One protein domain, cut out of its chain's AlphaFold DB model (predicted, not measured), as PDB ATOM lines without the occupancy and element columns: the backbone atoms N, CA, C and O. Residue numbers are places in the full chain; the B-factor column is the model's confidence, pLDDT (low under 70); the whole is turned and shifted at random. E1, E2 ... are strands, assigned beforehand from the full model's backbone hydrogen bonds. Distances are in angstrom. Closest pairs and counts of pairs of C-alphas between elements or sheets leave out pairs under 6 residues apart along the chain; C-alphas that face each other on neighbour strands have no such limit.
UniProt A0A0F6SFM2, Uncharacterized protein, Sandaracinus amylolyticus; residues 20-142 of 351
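This is residues 20 to 142 of the 351 residues of an uncharacterized protein of Sandaracinus amylolyticus (UniProt A0A0F6SFM2). A sandwich of two twisted sheets, E1 E2 E7 E4 and E3 E8 E9, face to face, makes the body, with the edges E4 and E3 drawn together along one side; the hairpin E5 and E6 reaches away from it as an arm, continuing the line of E4. The loop of residues 35 to 40 sticks out. The printed part has 123 residues with nine named strands, E1 to E9 in chain order, and no named helix: all strand, though 59 residues are in named elements, under half. The sheets, in the orders E1 E2 E7 E4, E3 E8 E9 and E5 E6, are antiparallel. The whole is compact, with a radius of gyration of the C-alphas of 15.4 A and spans of 48 by 32 by 28 A.

E1 is residues 27 to 32, from C-alpha 27 at (127.750, 96.035, 154.201); E2 is 52 to 59, 22.5 A; E7 is 114 to 119; E4 is 76 to 81. E3 is 66 to 70; E8 is 123 to 131, 26.1 A; E9 is 134 to 142, 23.9 A, to C-alpha 142 at (145.048, 107.779, 156.545). E5 is 83 to 87 and E6 94 to 98.

In the strongly twisted larger sheet, these backbone atoms of neighbour strands are within hydrogen-bond range: N 30 and O 56 of E1 and E2 at 2.8 A, N 55 and O 115 of E2 and E7 at 2.9 A, and N 79 and O 116 of E4 and E7 at 2.9 A. The strands of the second sheet stand at 21 degrees to these; N 69 and O 128 of E3 and E8 are 3.0 A apart, N 127 and O 139 of E8 and E9 2.8 A. The closest C-alphas of E3 and E4 are Arg 69 and Ala 78, 4.8 A. E4 runs on into E5 at 12 degrees; N 85 and O 96 of the hairpin E5 and E6 are 3.1 A apart.

The C-alphas farthest apart, of Glu 91 and Gly 123, are 48.6 A apart. The printed part has no cut; the links E1 to E2 and E6 to E7 are long. Mean pLDDT of the printed part is 71.7, under 70 for instance in residues 20 to 45 and 97 to 111.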
ATOM      1  N   PRO A  20     134.781  94.492 153.462       56.72
ATOM      2  CA  PRO A  20     133.719  94.074 154.353       56.72
ATOM      3  C   PRO A  20     133.758  94.960 155.597       56.72
ATOM      4  O   PRO A  20     134.753  95.004 156.319       56.72
ATOM      5  N   LEU A  21     132.656  95.653 155.845       52.75
ATOM      6  CA  LEU A  21     132.398  96.285 157.126       52.75
ATOM      7  C   LEU A  21     132.130  95.144 158.119       52.75
ATOM      8  O   LEU A  21     131.210  94.360 157.915       52.75
ATOM      9  N   GLY A  22     133.008  94.935 159.103       51.16
ATOM     10  CA  GLY A  22     132.880  93.803 160.027       51.16
ATOM     11  C   GLY A  22     131.527  93.796 160.756       51.16
ATOM     12  O   GLY A  22     131.136  94.811 161.313       51.16
ATOM     13  N   GLY A  23     130.839  92.649 160.770       56.34
ATOM     14  CA  GLY A  23     129.511  92.457 161.370       56.34
ATOM     15  C   GLY A  23     128.756  91.289 160.714       56.34
ATOM     16  O   GLY A  23     129.220  90.744 159.713       56.34
ATOM     17  N   ASP A  24     127.600  90.886 161.259       48.12
ATOM     18  CA  ASP A  24     126.745  89.829 160.671       48.12
ATOM     19  C   ASP A  24     126.007  90.292 159.392       48.12
ATOM     20  O   ASP A  24     125.424  89.478 158.671       48.12
ATOM     21  N   ALA A  25     126.040  91.594 159.085       52.31
ATOM     22  CA  ALA A  25     125.495  92.180 157.866       52.31
ATOM     23  C   ALA A  25     126.611  92.429 156.836       52.31
ATOM     24  O   ALA A  25     127.594  93.107 157.123       52.31
ATOM     25  N   GLU A  26     126.447  91.929 155.603       58.28
ATOM     26  CA  GLU A  26     127.352  92.251 154.489       58.28
ATOM     27  C   GLU A  26     127.089  93.681 153.992       58.28
ATOM     28  O   GLU A  26     126.377  93.897 153.002       58.28
ATOM     29  N   ALA A  27     127.656  94.667 154.683       53.91
ATOM     30  CA  ALA A  27     127.750  96.035 154.201       53.91
ATOM     31  C   ALA A  27     129.147  96.287 153.610       53.91
ATOM     32  O   ALA A  27     130.160  95.759 154.074       53.91
ATOM     33  N   SER A  28     129.206  97.072 152.539       62.78
ATOM     34  CA  SER A  28     130.457  97.446 151.885       62.78
ATOM     35  C   SER A  28     130.401  98.877 151.384       62.78
ATOM     36  O   SER A  28     129.405  99.282 150.778       62.78
ATOM     37  N   LEU A  29     131.489  99.610 151.589       61.12
ATOM     38  CA  LEU A  29     131.666 100.954 151.061       61.12
ATOM     39  C   LEU A  29     132.258 100.872 149.646       61.12
ATOM     40  O   LEU A  29     133.259 100.191 149.432       61.12
ATOM     41  N   VAL A  30     131.648 101.558 148.680       67.62
ATOM     42  CA  VAL A  30     132.169 101.668 147.310       67.62
ATOM     43  C   VAL A  30     132.565 103.114 147.060       67.62
ATOM     44  O   VAL A  30     131.709 103.966 146.825       67.62
ATOM     45  N   VAL A  31     133.865 103.403 147.111       54.84
ATOM     46  CA  VAL A  31     134.386 104.751 146.850       54.84
ATOM     47  C   VAL A  31     134.252 105.070 145.363       54.84
ATOM     48  O   VAL A  31     134.734 104.323 144.510       54.84
ATOM     49  N   ARG A  32     133.591 106.187 145.047       56.72
ATOM     50  CA  ARG A  32     133.578 106.774 143.708       56.72
ATOM     51  C   ARG A  32     134.457 108.008 143.732       56.72
ATOM     52  O   ARG A  32     134.001 109.085 144.105       56.72
ATOM     53  N   ASP A  33     135.702 107.845 143.321       43.75
ATOM     54  CA  ASP A  33     136.514 109.003 142.983       43.75
ATOM     55  C   ASP A  33     136.065 109.545 141.610       43.75
ATOM     56  O   ASP A  33     135.739 108.772 140.702       43.75
ATOM     57  N   GLY A  34     136.001 110.869 141.458       39.69
ATOM     58  CA  GLY A  34     135.709 111.538 140.182       39.69
ATOM     59  C   GLY A  34     136.797 111.300 139.125       39.69
ATOM     60  O   GLY A  34     136.589 111.563 137.938       39.69
ATOM     61  N   ALA A  35     137.940 110.751 139.542       37.06
ATOM     62  CA  ALA A  35     138.975 110.210 138.683       37.06
ATOM     63  C   ALA A  35     138.715 108.731 138.352       37.06
ATOM     64  O   ALA A  35     138.399 107.919 139.218       37.06
ATOM     65  N   ALA A  36     138.899 108.348 137.085       33.84
ATOM     66  CA  ALA A  36     138.884 106.947 136.678       33.84
ATOM     67  C   ALA A  36     139.931 106.147 137.487       33.84
ATOM     68  O   ALA A  36     141.121 106.200 137.176       33.84
ATOM     69  N   CYS A  37     139.495 105.415 138.522       35.03
ATOM     70  CA  CYS A  37     140.347 104.515 139.303       35.03
ATOM     71  C   CYS A  37     141.027 103.516 138.348       35.03
ATOM     72  O   CYS A  37     140.365 102.664 137.744       35.03
ATOM     73  N   ALA A  38     142.359 103.574 138.256       30.28
ATOM     74  CA  ALA A  38     143.136 102.412 137.846       30.28
ATOM     75  C   ALA A  38     142.874 101.274 138.851       30.28
ATOM     76  O   ALA A  38     142.592 101.516 140.021       30.28
ATOM     77  N   THR A  39     142.900 100.034 138.370       27.83
ATOM     78  CA  THR A  39     142.624  98.792 139.112       27.83
ATOM     79  C   THR A  39     143.069  98.816 140.581       27.83
ATOM     80  O   THR A  39     144.267  98.829 140.847       27.83
ATOM     81  N   GLY A  40     142.100  98.729 141.502       34.34
ATOM     82  CA  GLY A  40     142.324  98.538 142.940       34.34
ATOM     83  C   GLY A  40     142.427  99.832 143.748       34.34
ATOM     84  O   GLY A  40     143.494 100.147 144.253       34.34
ATOM     85  N   CYS A  41     141.317 100.554 143.922       42.69
ATOM     86  CA  CYS A  41     141.215 101.616 144.928       42.69
ATOM     87  C   CYS A  41     141.083 100.953 146.313       42.69
ATOM     88  O   CYS A  41     139.982 100.789 146.830       42.69
ATOM     89  N   ALA A  42     142.182 100.440 146.864       51.94
ATOM     90  CA  ALA A  42     142.201 100.007 148.251       51.94
ATOM     91  C   ALA A  42     142.147 101.255 149.155       51.94
ATOM     92  O   ALA A  42     142.704 102.307 148.833       51.94
ATOM     93  N   LEU A  43     141.400 101.161 150.257       55.78
ATOM     94  CA  LEU A  43     141.267 102.234 151.254       55.78
ATOM     95  C   LEU A  43     142.582 102.475 152.026       55.78
ATOM     96  O   LEU A  43     142.664 103.370 152.859       55.78
ATOM     97  N   ASP A  44     143.632 101.716 151.698       60.56
ATOM     98  CA  ASP A  44     145.017 101.947 152.104       60.56
ATOM     99  C   ASP A  44     145.658 103.164 151.416       60.56
ATOM    100  O   ASP A  44     146.714 103.631 151.849       60.56
ATOM    101  N   THR A  45     145.036 103.698 150.360       62.59
ATOM    102  CA  THR A  45     145.541 104.883 149.672       62.59
ATOM    103  C   THR A  45     145.239 106.128 150.509       62.59
ATOM    104  O   THR A  45     144.070 106.406 150.788       62.59
ATOM    105  N   PRO A  46     146.260 106.913 150.891       74.69
ATOM    106  CA  PRO A  46     146.067 108.071 151.746       74.69
ATOM    107  C   PRO A  46     145.205 109.148 151.079       74.69
ATOM    108  O   PRO A  46     145.356 109.475 149.895       74.69
ATOM    109  N   VAL A  47     144.309 109.718 151.879       77.06
ATOM    110  CA  VAL A  47     143.426 110.828 151.526       77.06
ATOM    111  C   VAL A  47     144.163 112.131 151.757       77.06
ATOM    112  O   VAL A  47     144.845 112.313 152.753       77.06
ATOM    113  N   LEU A  48     144.027 113.065 150.838       76.88
ATOM    114  CA  LEU A  48     144.751 114.325 150.880       76.88
ATOM    115  C   LEU A  48     144.003 115.367 151.720       76.88
ATOM    116  O   LEU A  48     142.788 115.480 151.581       76.88
ATOM    117  N   VAL A  49     144.693 116.152 152.557       74.94
ATOM    118  CA  VAL A  49     144.070 117.289 153.269       74.94
ATOM    119  C   VAL A  49     143.349 118.200 152.272       74.94
ATOM    120  O   VAL A  49     143.899 118.579 151.243       74.94
ATOM    121  N   GLY A  50     142.095 118.543 152.573       70.06
ATOM    122  CA  GLY A  50     141.230 119.343 151.706       70.06
ATOM    123  C   GLY A  50     140.469 118.543 150.647       70.06
ATOM    124  O   GLY A  50     139.489 119.063 150.113       70.06
ATOM    125  N   ALA A  51     140.847 117.287 150.383       72.25
ATOM    126  CA  ALA A  51     140.119 116.437 149.451       72.25
ATOM    127  C   ALA A  51     138.734 116.068 149.991       72.25
ATOM    128  O   ALA A  51     138.532 115.874 151.197       72.25
ATOM    129  N   GLU A  52     137.794 115.945 149.060       79.56
ATOM    130  CA  GLU A  52     136.439 115.475 149.303       79.56
ATOM    131  C   GLU A  52     136.252 114.135 148.590       79.56
ATOM    132  O   GLU A  52     136.441 114.028 147.381       79.56
ATOM    133  N   LEU A  53     135.919 113.102 149.353       79.88
ATOM    134  CA  LEU A  53     135.673 111.755 148.859       79.88
ATOM    135  C   LEU A  53     134.188 111.455 148.955       79.88
ATOM    136  O   LEU A  53     133.551 111.758 149.965       79.88
ATOM    137  N   VAL A  54     133.655 110.788 147.935       81.19
ATOM    138  CA  VAL A  54     132.269 110.323 147.937       81.19
ATOM    139  C   VAL A  54     132.245 108.813 147.797       81.19
ATOM    140  O   VAL A  54     132.854 108.249 146.889       81.19
ATOM    141  N   ALA A  55     131.516 108.142 148.679       80.88
ATOM    142  CA  ALA A  55     131.365 106.700 148.631       80.88
ATOM    143  C   ALA A  55     129.898 106.286 148.735       80.88
ATOM    144  O   ALA A  55     129.130 106.855 149.504       80.88
ATOM    145  N   ASP A  56     129.508 105.284 147.955       79.50
ATOM    146  CA  ASP A  56     128.190 104.675 148.062       79.50
ATOM    147  C   ASP A  56     128.212 103.597 149.149       79.50
ATOM    148  O   ASP A  56     129.110 102.751 149.184       79.50
ATOM    149  N   VAL A  57     127.178 103.568 149.984       76.31
ATOM    150  CA  VAL A  57     126.946 102.455 150.909       76.31
ATOM    151  C   VAL A  57     126.161 101.373 150.175       76.31
ATOM    152  O   VAL A  57     125.059 101.613 149.673       76.31
ATOM    153  N   VAL A  58     126.727 100.169 150.094       78.00
ATOM    154  CA  VAL A  58     126.060  98.989 149.535       78.00
ATOM    155  C   VAL A  58     125.777  98.019 150.666       78.00
ATOM    156  O   VAL A  58     126.699  97.490 151.279       78.00
ATOM    157  N   THR A  59     124.501  97.763 150.907       70.94
ATOM    158  CA  THR A  59     124.005  96.866 151.950       70.94
ATOM    159  C   THR A  59     123.041  95.850 151.342       70.94
ATOM    160  O   THR A  59     122.403  96.118 150.322       70.94
ATOM    161  N   THR A  60     122.958  94.667 151.950       68.94
ATOM    162  CA  THR A  60     121.949  93.640 151.630       68.94
ATOM    163  C   THR A  60     120.723  93.704 152.544       68.94
ATOM    164  O   THR A  60     119.745  93.001 152.295       68.94
ATOM    165  N   VAL A  61     120.761  94.555 153.572       68.50
ATOM    166  CA  VAL A  61     119.675  94.795 154.528       68.50
ATOM    167  C   VAL A  61     119.120  96.211 154.360       68.50
ATOM    168  O   VAL A  61     119.856  97.119 153.965       68.50
ATOM    169  N   GLU A  62     117.825  96.397 154.625       69.75
ATOM    170  CA  GLU A  62     117.242  97.737 154.754       69.75
ATOM    171  C   GLU A  62     117.893  98.456 155.940       69.75
ATOM    172  O   GLU A  62     118.121  97.840 156.978       69.75
ATOM    173  N   LEU A  63     118.225  99.732 155.744       70.38
ATOM    174  CA  LEU A  63     118.832 100.598 156.752       70.38
ATOM    175  C   LEU A  63     117.881 101.767 157.009       70.38
ATOM    176  O   LEU A  63     117.384 102.364 156.044       70.38
ATOM    177  N   ASP A  64     117.652 102.082 158.280       74.94
ATOM    178  CA  ASP A  64     116.699 103.089 158.749       74.94
ATOM    179  C   ASP A  64     117.434 104.182 159.544       74.94
ATOM    180  O   ASP A  64     117.391 104.250 160.772       74.94
ATOM    181  N   GLY A  65     118.063 105.106 158.813       78.62
ATOM    182  CA  GLY A  65     118.770 106.235 159.422       78.62
ATOM    183  C   GLY A  65     120.277 106.041 159.460       78.62
ATOM    184  O   GLY A  65     120.903 106.135 160.513       78.62
ATOM    185  N   ILE A  66     120.862 105.837 158.280       81.31
ATOM    186  CA  ILE A  66     122.315 105.764 158.135       81.31
ATOM    187  C   ILE A  66     122.946 107.096 158.521       81.31
ATOM    188  O   ILE A  66     122.654 108.145 157.935       81.31
ATOM    189  N   GLU A  67     123.897 107.015 159.435       87.69
ATOM    190  CA  GLU A  67     124.792 108.097 159.791       87.69
ATOM    191  C   GLU A  67     126.230 107.709 159.447       87.69
ATOM    192  O   GLU A  67     126.617 106.540 159.471       87.69
ATOM    193  N   ALA A  68     127.032 108.708 159.096       87.69
ATOM    194  CA  ALA A  68     128.460 108.542 158.888       87.69
ATOM    195  C   ALA A  68     129.184 109.609 159.694       87.69
ATOM    196  O   ALA A  68     128.831 110.788 159.606       87.69
ATOM    197  N   ARG A  69     130.188 109.201 160.468       91.56
ATOM    198  CA  ARG A  69     130.999 110.098 161.297       91.56
ATOM    199  C   ARG A  69     132.457 109.659 161.298       91.56
ATOM    200  O   ARG A  69     132.753 108.471 161.223       91.56
ATOM    201  N   ALA A  70     133.369 110.616 161.403       90.56
ATOM    202  CA  ALA A  70     134.771 110.314 161.665       90.56
ATOM    203  C   ALA A  70     134.978 110.097 163.170       90.56
ATOM    204  O   ALA A  70     134.412 110.843 163.973       90.56
ATOM    205  N   ILE A  71     135.803 109.116 163.548       92.38
ATOM    206  CA  ILE A  71     136.188 108.885 164.951       92.38
ATOM    207  C   ILE A  71     136.957 110.098 165.481       92.38
ATOM    208  O   ILE A  71     136.666 110.593 166.570       92.38
ATOM    209  N   ASP A  72     137.892 110.618 164.681       90.75
ATOM    210  CA  ASP A  72     138.546 111.898 164.938       90.75
ATOM    211  C   ASP A  72     138.033 112.988 163.986       90.75
ATOM    212  O   ASP A  72     138.481 113.116 162.841       90.75
ATOM    213  N   GLY A  73     137.114 113.805 164.508       87.00
ATOM    214  CA  GLY A  73     136.544 114.965 163.825       87.00
ATOM    215  C   GLY A  73     137.535 116.103 163.543       87.00
ATOM    216  O   GLY A  73     137.211 117.002 162.768       87.00
ATOM    217  N   ALA A  74     138.725 116.106 164.158       86.19
ATOM    218  CA  ALA A  74     139.774 117.084 163.860       86.19
ATOM    219  C   ALA A  74     140.579 116.702 162.608       86.19
ATOM    220  O   ALA A  74     141.068 117.590 161.906       86.19
ATOM    221  N   THR A  75     140.688 115.402 162.326       83.25
ATOM    222  CA  THR A  75     141.384 114.856 161.153       83.25
ATOM    223  C   THR A  75     140.473 114.813 159.928       83.25
ATOM    224  O   THR A  75     140.903 115.161 158.827       83.25
ATOM    225  N   MET A  76     139.197 114.454 160.093       89.19
ATOM    226  CA  MET A  76     138.253 114.295 158.984       89.19
ATOM    227  C   MET A  76     136.822 114.626 159.415       89.19
ATOM    228  O   MET A  76     136.442 114.374 160.551       89.19
ATOM    229  N   SER A  77     135.996 115.143 158.507       90.00
ATOM    230  CA  SER A  77     134.541 115.196 158.695       90.00
ATOM    231  C   SER A  77     133.852 114.243 157.728       90.00
ATOM    232  O   SER A  77     134.214 114.208 156.557       90.00
ATOM    233  N   ALA A  78     132.834 113.520 158.184       90.25
ATOM    234  CA  ALA A  78     132.024 112.641 157.347       90.25
ATOM    235  C   ALA A  78     130.537 112.920 157.591       90.25
ATOM    236  O   ALA A  78     130.164 113.280 158.707       90.25
ATOM    237  N   TRP A  79     129.714 112.812 156.549       90.69
ATOM    238  CA  TRP A  79     128.259 112.944 156.634       90.69
ATOM    239  C   TRP A  79     127.572 112.192 155.490       90.69
ATOM    240  O   TRP A  79     128.174 111.924 154.451       90.69
ATOM    241  N   VAL A  80     126.291 111.864 155.659       87.56
ATOM    242  CA  VAL A  80     125.472 111.267 154.594       87.56
ATOM    243  C   VAL A  80     124.777 112.374 153.810       87.56
ATOM    244  O   VAL A  80     124.071 113.215 154.375       87.56
ATOM    245  N   GLU A  81     124.961 112.392 152.492       83.62
ATOM    246  CA  GLU A  81     124.248 113.318 151.621       83.62
ATOM    247  C   GLU A  81     122.768 112.925 151.493       83.62
ATOM    248  O   GLU A  81     122.448 111.763 151.219       83.62
ATOM    249  N   PRO A  82     121.835 113.884 151.635       72.94
ATOM    250  CA  PRO A  82     120.426 113.613 151.418       72.94
ATOM    251  C   PRO A  82     120.175 113.338 149.935       72.94
ATOM    252  O   PRO A  82     120.323 114.220 149.082       72.94
ATOM    253  N   VAL A  83     119.733 112.124 149.620       70.00
ATOM    254  CA  VAL A  83     119.392 111.751 148.248       70.00
ATOM    255  C   VAL A  83     117.980 112.246 147.937       70.00
ATOM    256  O   VAL A  83     117.039 112.066 148.717       70.00
ATOM    257  N   ARG A  84     117.816 112.907 146.785       68.69
ATOM    258  CA  ARG A  84     116.486 113.164 146.222       68.69
ATOM    259  C   ARG A  84     116.075 111.970 145.383       68.69
ATOM    260  O   ARG A  84     116.623 111.768 144.303       68.69
ATOM    261  N   LEU A  85     115.086 111.227 145.861       67.56
ATOM    262  CA  LEU A  85     114.456 110.171 145.083       67.56
ATOM    263  C   LEU A  85     113.181 110.718 144.448       67.56
ATOM    264  O   LEU A  85     112.291 111.199 145.151       67.56
ATOM    265  N   CYS A  86     113.098 110.655 143.124       72.12
ATOM    266  CA  CYS A  86     111.898 110.997 142.372       72.12
ATOM    267  C   CYS A  86     111.248 109.711 141.863       72.12
ATOM    268  O   CYS A  86     111.797 109.059 140.981       72.12
ATOM    269  N   CYS A  87     110.087 109.346 142.411       77.88
ATOM    270  CA  CYS A  87     109.302 108.229 141.887       77.88
ATOM    271  C   CYS A  87     108.324 108.735 140.810       77.88
ATOM    272  O   CYS A  87     107.565 109.678 141.051       77.88
ATOM    273  N   GLY A  88     108.307 108.071 139.648       74.06
ATOM    274  CA  GLY A  88     107.414 108.362 138.518       74.06
ATOM    275  C   GLY A  88     108.135 108.938 137.292       74.06
ATOM    276  O   GLY A  88     109.260 109.418 137.385       74.06
ATOM    277  N   VAL A  89     107.480 108.885 136.128       67.38
ATOM    278  CA  VAL A  89     107.986 109.440 134.860       67.38
ATOM    279  C   VAL A  89     107.141 110.640 134.418       67.38
ATOM    280  O   VAL A  89     105.913 110.580 134.436       67.38
ATOM    281  N   GLY A  90     107.798 111.727 133.998       73.19
ATOM    282  CA  GLY A  90     107.154 112.942 133.476       73.19
ATOM    283  C   GLY A  90     106.798 113.997 134.534       73.19
ATOM    284  O   GLY A  90     107.279 113.957 135.663       73.19
ATOM    285  N   GLU A  91     105.940 114.955 134.165       73.75
ATOM    286  CA  GLU A  91     105.555 116.120 134.992       73.75
ATOM    287  C   GLU A  91     104.811 115.765 136.301       73.75
ATOM    288  O   GLU A  91     104.561 116.638 137.126       73.75
ATOM    289  N   GLY A  92     104.476 114.486 136.512       75.62
ATOM    290  CA  GLY A  92     103.852 113.967 137.734       75.62
ATOM    291  C   GLY A  92     104.808 113.268 138.708       75.62
ATOM    292  O   GLY A  92     104.329 112.648 139.657       75.62
ATOM    293  N   ALA A  93     106.126 113.303 138.480       78.50
ATOM    294  CA  ALA A  93     107.089 112.659 139.371       78.50
ATOM    295  C   ALA A  93     107.100 113.323 140.761       78.50
ATOM    296  O   ALA A  93     107.317 114.528 140.899       78.50
ATOM    297  N   SER A  94     106.893 112.527 141.808       75.75
ATOM    298  CA  SER A  94     106.987 112.980 143.196       75.75
ATOM    299  C   SER A  94     108.414 112.791 143.698       75.75
ATOM    300  O   SER A  94     108.880 111.656 143.822       75.75
ATOM    301  N   CYS A  95     109.101 113.899 143.977       73.31
ATOM    302  CA  CYS A  95     110.455 113.906 144.522       73.31
ATOM    303  C   CYS A  95     110.441 114.118 146.034       73.31
ATOM    304  O   CYS A  95     109.936 115.130 146.520       73.31
ATOM    305  N   PHE A  96     111.075 113.210 146.767       72.50
ATOM    306  CA  PHE A  96     111.248 113.300 148.211       72.50
ATOM    307  C   PHE A  96     112.726 113.546 148.522       72.50
ATOM    308  O   PHE A  96     113.604 112.891 147.960       72.50
ATOM    309  N   ARG A  97     113.021 114.518 149.397       63.16
ATOM    310  CA  ARG A  97     114.334 114.584 150.055       63.16
ATOM    311  C   ARG A  97     114.308 113.567 151.177       63.16
ATOM    312  O   ARG A  97     113.473 113.696 152.069       63.16
ATOM    313  N   MET A  98     115.205 112.596 151.123       63.06
ATOM    314  CA  MET A  98     115.293 111.571 152.150       63.06
ATOM    315  C   MET A  98     116.640 111.676 152.845       63.06
ATOM    316  O   MET A  98     117.684 111.808 152.205       63.06
ATOM    317  N   HIS A  99     116.588 111.635 154.169       60.06
ATOM    318  CA  HIS A  99     117.755 111.400 154.994       60.06
ATOM    319  C   HIS A  99     117.856 109.880 155.151       60.06
ATOM    320  O   HIS A  99     117.108 109.289 155.916       60.06
ATOM    321  N   ALA A 100     118.726 109.262 154.351       55.56
ATOM    322  CA  ALA A 100     119.334 107.971 154.667       55.56
ATOM    323  C   ALA A 100     118.467 106.684 154.691       55.56
ATOM    324  O   ALA A 100     118.866 105.729 155.350       55.56
ATOM    325  N   ALA A 101     117.360 106.601 153.941       57.84
ATOM    326  CA  ALA A 101     116.606 105.346 153.767       57.84
ATOM    327  C   ALA A 101     116.700 104.805 152.329       57.84
ATOM    328  O   ALA A 101     116.589 105.564 151.357       57.84
ATOM    329  N   ALA A 102     116.879 103.487 152.186       56.81
ATOM    330  CA  ALA A 102     116.770 102.801 150.901       56.81
ATOM    331  C   ALA A 102     115.287 102.651 150.535       56.81
ATOM    332  O   ALA A 102     114.513 102.069 151.285       56.81
ATOM    333  N   VAL A 103     114.870 103.179 149.381       59.53
ATOM    334  CA  VAL A 103     113.475 103.079 148.924       59.53
ATOM    335  C   VAL A 103     113.441 102.529 147.508       59.53
ATOM    336  O   VAL A 103     114.170 102.983 146.626       59.53
ATOM    337  N   THR A 104     112.561 101.559 147.279       58.78
ATOM    338  CA  THR A 104     112.270 101.027 145.947       58.78
ATOM    339  C   THR A 104     111.114 101.798 145.310       58.78
ATOM    340  O   THR A 104     109.982 101.722 145.792       58.78
ATOM    341  N   CYS A 105     111.351 102.481 144.187       62.44
ATOM    342  CA  CYS A 105     110.266 102.928 143.309       62.44
ATOM    343  C   CYS A 105     110.002 101.824 142.267       62.44
ATOM    344  O   CYS A 105     110.773 101.661 141.329       62.44
ATOM    345  N   GLY A 106     108.916 101.059 142.400       64.00
ATOM    346  CA  GLY A 106     108.400 100.235 141.292       64.00
ATOM    347  C   GLY A 106     109.266  99.059 140.806       64.00
ATOM    348  O   GLY A 106     108.986  98.533 139.734       64.00
ATOM    349  N   GLY A 107     110.265  98.614 141.575       61.81
ATOM    350  CA  GLY A 107     111.082  97.436 141.246       61.81
ATOM    351  C   GLY A 107     112.350  97.708 140.424       61.81
ATOM    352  O   GLY A 107     113.029  96.750 140.064       61.81
ATOM    353  N   GLU A 108     112.693  98.972 140.161       56.09
ATOM    354  CA  GLU A 108     113.998  99.374 139.608       56.09
ATOM    355  C   GLU A 108     114.915  99.973 140.692       56.09
ATOM    356  O   GLU A 108     114.447 100.364 141.763       56.09
ATOM    357  N   GLU A 109     116.227  99.946 140.418       55.22
ATOM    358  CA  GLU A 109     117.351 100.114 141.354       55.22
ATOM    359  C   GLU A 109     117.128 101.105 142.511       55.22
ATOM    360  O   GLU A 109     116.798 102.276 142.331       55.22
ATOM    361  N   THR A 110     117.417 100.627 143.723       58.34
ATOM    362  CA  THR A 110     117.491 101.417 144.954       58.34
ATOM    363  C   THR A 110     118.538 102.523 144.832       58.34
ATOM    364  O   THR A 110     119.709 102.242 144.553       58.34
ATOM    365  N   THR A 111     118.163 103.770 145.123       62.97
ATOM    366  CA  THR A 111     119.148 104.831 145.354       62.97
ATOM    367  C   THR A 111     120.017 104.472 146.548       62.97
ATOM    368  O   THR A 111     119.501 104.237 147.640       62.97
ATOM    369  N   ARG A 112     121.332 104.436 146.333       74.88
ATOM    370  CA  ARG A 112     122.305 104.146 147.384       74.88
ATOM    371  C   ARG A 112     122.603 105.424 148.174       74.88
ATOM    372  O   ARG A 112     122.806 106.470 147.552       74.88
ATOM    373  N   PRO A 113     122.628 105.363 149.512       77.75
ATOM    374  CA  PRO A 113     123.095 106.471 150.330       77.75
ATOM    375  C   PRO A 113     124.547 106.791 149.973       77.75
ATOM    376  O   PRO A 113     125.358 105.878 149.792       77.75
ATOM    377  N   ARG A 114     124.865 108.085 149.871       83.69
ATOM    378  CA  ARG A 114     126.223 108.566 149.601       83.69
ATOM    379  C   ARG A 114     126.807 109.149 150.876       83.69
ATOM    380  O   ARG A 114     126.216 110.051 151.465       83.69
ATOM    381  N   VAL A 115     127.954 108.636 151.290       84.50
ATOM    382  CA  VAL A 115     128.772 109.196 152.363       84.50
ATOM    383  C   VAL A 115     129.772 110.148 151.727       84.50
ATOM    384  O   VAL A 115     130.519 109.751 150.832       84.50
ATOM    385  N   VAL A 116     129.775 111.394 152.184       84.94
ATOM    386  CA  VAL A 116     130.769 112.398 151.808       84.94
ATOM    387  C   VAL A 116     131.733 112.582 152.963       84.94
ATOM    388  O   VAL A 116     131.330 112.671 154.123       84.94
ATOM    389  N   MET A 117     133.018 112.600 152.641       88.56
ATOM    390  CA  MET A 117     134.113 112.651 153.597       88.56
ATOM    391  C   MET A 117     135.048 113.775 153.172       88.56
ATOM    392  O   MET A 117     135.414 113.860 152.004       88.56
ATOM    393  N   ARG A 118     135.457 114.629 154.104       85.44
ATOM    394  CA  ARG A 118     136.404 115.715 153.851       85.44
ATOM    395  C   ARG A 118     137.570 115.615 154.816       85.44
ATOM    396  O   ARG A 118     137.384 115.706 156.029       85.44
ATOM    397  N   ALA A 119     138.768 115.467 154.273       84.56
ATOM    398  CA  ALA A 119     140.000 115.481 155.047       84.56
ATOM    399  C   ALA A 119     140.326 116.907 155.516       84.56
ATOM    400  O   ALA A 119     140.330 117.849 154.721       84.56
ATOM    401  N   LEU A 120     140.592 117.073 156.809       81.12
ATOM    402  CA  LEU A 120     140.798 118.375 157.449       81.12
ATOM    403  C   LEU A 120     142.251 118.589 157.874       81.12
ATOM    404  O   LEU A 120     142.752 119.709 157.772       81.12
ATOM    405  N   ARG A 121     142.916 117.542 158.372       79.56
ATOM    406  CA  ARG A 121     144.300 117.585 158.869       79.56
ATOM    407  C   ARG A 121     144.996 116.255 158.631       79.56
ATOM    408  O   ARG A 121     144.335 115.231 158.528       79.56
ATOM    409  N   VAL A 122     146.323 116.292 158.574       79.75
ATOM    410  CA  VAL A 122     147.167 115.093 158.509       79.75
ATOM    411  C   VAL A 122     146.963 114.258 159.771       79.75
ATOM    412  O   VAL A 122     146.978 114.804 160.874       79.75
ATOM    413  N   GLY A 123     146.801 112.948 159.609       85.56
ATOM    414  CA  GLY A 123     146.579 112.030 160.720       85.56
ATOM    415  C   GLY A 123     145.998 110.697 160.270       85.56
ATOM    416  O   GLY A 123     145.637 110.512 159.111       85.56
ATOM    417  N   GLU A 124     145.894 109.754 161.195       87.94
ATOM    418  CA  GLU A 124     145.158 108.508 160.984       87.94
ATOM    419  C   GLU A 124     143.825 108.601 161.726       87.94
ATOM    420  O   GLU A 124     143.766 109.033 162.875       87.94
ATOM    421  N   THR A 125     142.739 108.228 161.060       92.62
ATOM    422  CA  THR A 125     141.390 108.205 161.629       92.62
ATOM    423  C   THR A 125     140.629 107.007 161.076       92.62
ATOM    424  O   THR A 125     141.165 106.199 160.318       92.62
ATOM    425  N   ALA A 126     139.370 106.861 161.456       89.81
ATOM    426  CA  ALA A 126     138.470 105.929 160.810       89.81
ATOM    427  C   ALA A 126     137.084 106.545 160.676       89.81
ATOM    428  O   ALA A 126     136.724 107.480 161.397       89.81
ATOM    429  N   ILE A 127     136.312 106.016 159.740       88.06
ATOM    430  CA  ILE A 127     134.939 106.428 159.490       88.06
ATOM    431  C   ILE A 127     134.029 105.319 159.964       88.06
ATOM    432  O   ILE A 127     134.137 104.182 159.508       88.06
ATOM    433  N   GLU A 128     133.132 105.670 160.869       91.25
ATOM    434  CA  GLU A 128     132.062 104.800 161.313       91.25
ATOM    435  C   GLU A 128     130.813 105.081 160.487       91.25
ATOM    436  O   GLU A 128     130.383 106.233 160.361       91.25
ATOM    437  N   VAL A 129     130.238 104.016 159.935       86.25
ATOM    438  CA  VAL A 129     128.909 104.019 159.328       86.25
ATOM    439  C   VAL A 129     127.985 103.278 160.286       86.25
ATOM    440  O   VAL A 129     128.238 102.116 160.613       86.25
ATOM    441  N   ALA A 130     126.945 103.955 160.755       86.31
ATOM    442  CA  ALA A 130     126.003 103.445 161.744       86.31
ATOM    443  C   ALA A 130     124.567 103.471 161.208       86.31
ATOM    444  O   ALA A 130     124.249 104.303 160.359       86.31
ATOM    445  N   ASP A 131     123.723 102.571 161.709       85.81
ATOM    446  CA  ASP A 131     122.265 102.604 161.566       85.81
ATOM    447  C   ASP A 131     121.674 102.899 162.949       85.81
ATOM    448  O   ASP A 131     121.657 102.038 163.833       85.81
ATOM    449  N   GLY A 132     121.291 104.152 163.195       86.81
ATOM    450  CA  GLY A 132     120.962 104.600 164.550       86.81
ATOM    451  C   GLY A 132     122.138 104.438 165.529       86.81
ATOM    452  O   GLY A 132     123.180 105.070 165.365       86.81
ATOM    453  N   GLU A 133     121.965 103.624 166.576       86.25
ATOM    454  CA  GLU A 133     123.011 103.368 167.587       86.25
ATOM    455  C   GLU A 133     123.955 102.212 167.209       86.25
ATOM    456  O   GLU A 133     125.007 102.048 167.835       86.25
ATOM    457  N   ASP A 134     123.612 101.427 166.185       83.69
ATOM    458  CA  ASP A 134     124.361 100.236 165.797       83.69
ATOM    459  C   ASP A 134     125.429 100.583 164.752       83.69
ATOM    460  O   ASP A 134     125.132 100.981 163.624       83.69
ATOM    461  N   VAL A 135     126.705 100.407 165.107       87.12
ATOM    462  CA  VAL A 135     127.817 100.578 164.160       87.12
ATOM    463  C   VAL A 135     127.832  99.394 163.197       87.12
ATOM    464  O   VAL A 135     128.157  98.270 163.575       87.12
ATOM    465  N   ILE A 136     127.503  99.664 161.935       84.56
ATOM    466  CA  ILE A 136     127.486  98.677 160.850       84.56
ATOM    467  C   ILE A 136     128.912  98.412 160.355       84.56
ATOM    468  O   ILE A 136     129.213  97.334 159.849       84.56
ATOM    469  N   GLY A 137     129.787  99.417 160.448       82.25
ATOM    470  CA  GLY A 137     131.125  99.328 159.895       82.25
ATOM    471  C   GLY A 137     132.067 100.438 160.303       82.25
ATOM    472  O   GLY A 137     131.653 101.575 160.517       82.25
ATOM    473  N   THR A 138     133.354 100.105 160.311       83.94
ATOM    474  CA  THR A 138     134.446 101.050 160.527       83.94
ATOM    475  C   THR A 138     135.473 100.893 159.413       83.94
ATOM    476  O   THR A 138     135.941  99.784 159.159       83.94
ATOM    477  N   VAL A 139     135.827 101.998 158.762       83.44
ATOM    478  CA  VAL A 139     136.808 102.038 157.673       83.44
ATOM    479  C   VAL A 139     138.012 102.866 158.116       83.44
ATOM    480  O   VAL A 139     137.829 104.058 158.374       83.44
ATOM    481  N   PRO A 140     139.222 102.290 158.233       84.00
ATOM    482  CA  PRO A 140     140.415 103.068 158.543       84.00
ATOM    483  C   PRO A 140     140.754 104.007 157.381       84.00
ATOM    484  O   PRO A 140     140.626 103.643 156.216       84.00
ATOM    485  N   VAL A 141     141.193 105.220 157.705       80.31
ATOM    486  CA  VAL A 141     141.561 106.249 156.734       80.31
ATOM    487  C   VAL A 141     142.829 106.952 157.198       80.31
ATOM    488  O   VAL A 141     142.878 107.528 158.284       80.31
ATOM    489  N   ARG A 142     143.855 106.953 156.348       84.12
ATOM    490  CA  ARG A 142     145.048 107.779 156.545       84.12
ATOM    491  C   ARG A 142     144.890 109.080 155.766       84.12
ATOM    492  O   ARG A 142     144.631 109.039 154.568       84.12
TER     493      ARG A 142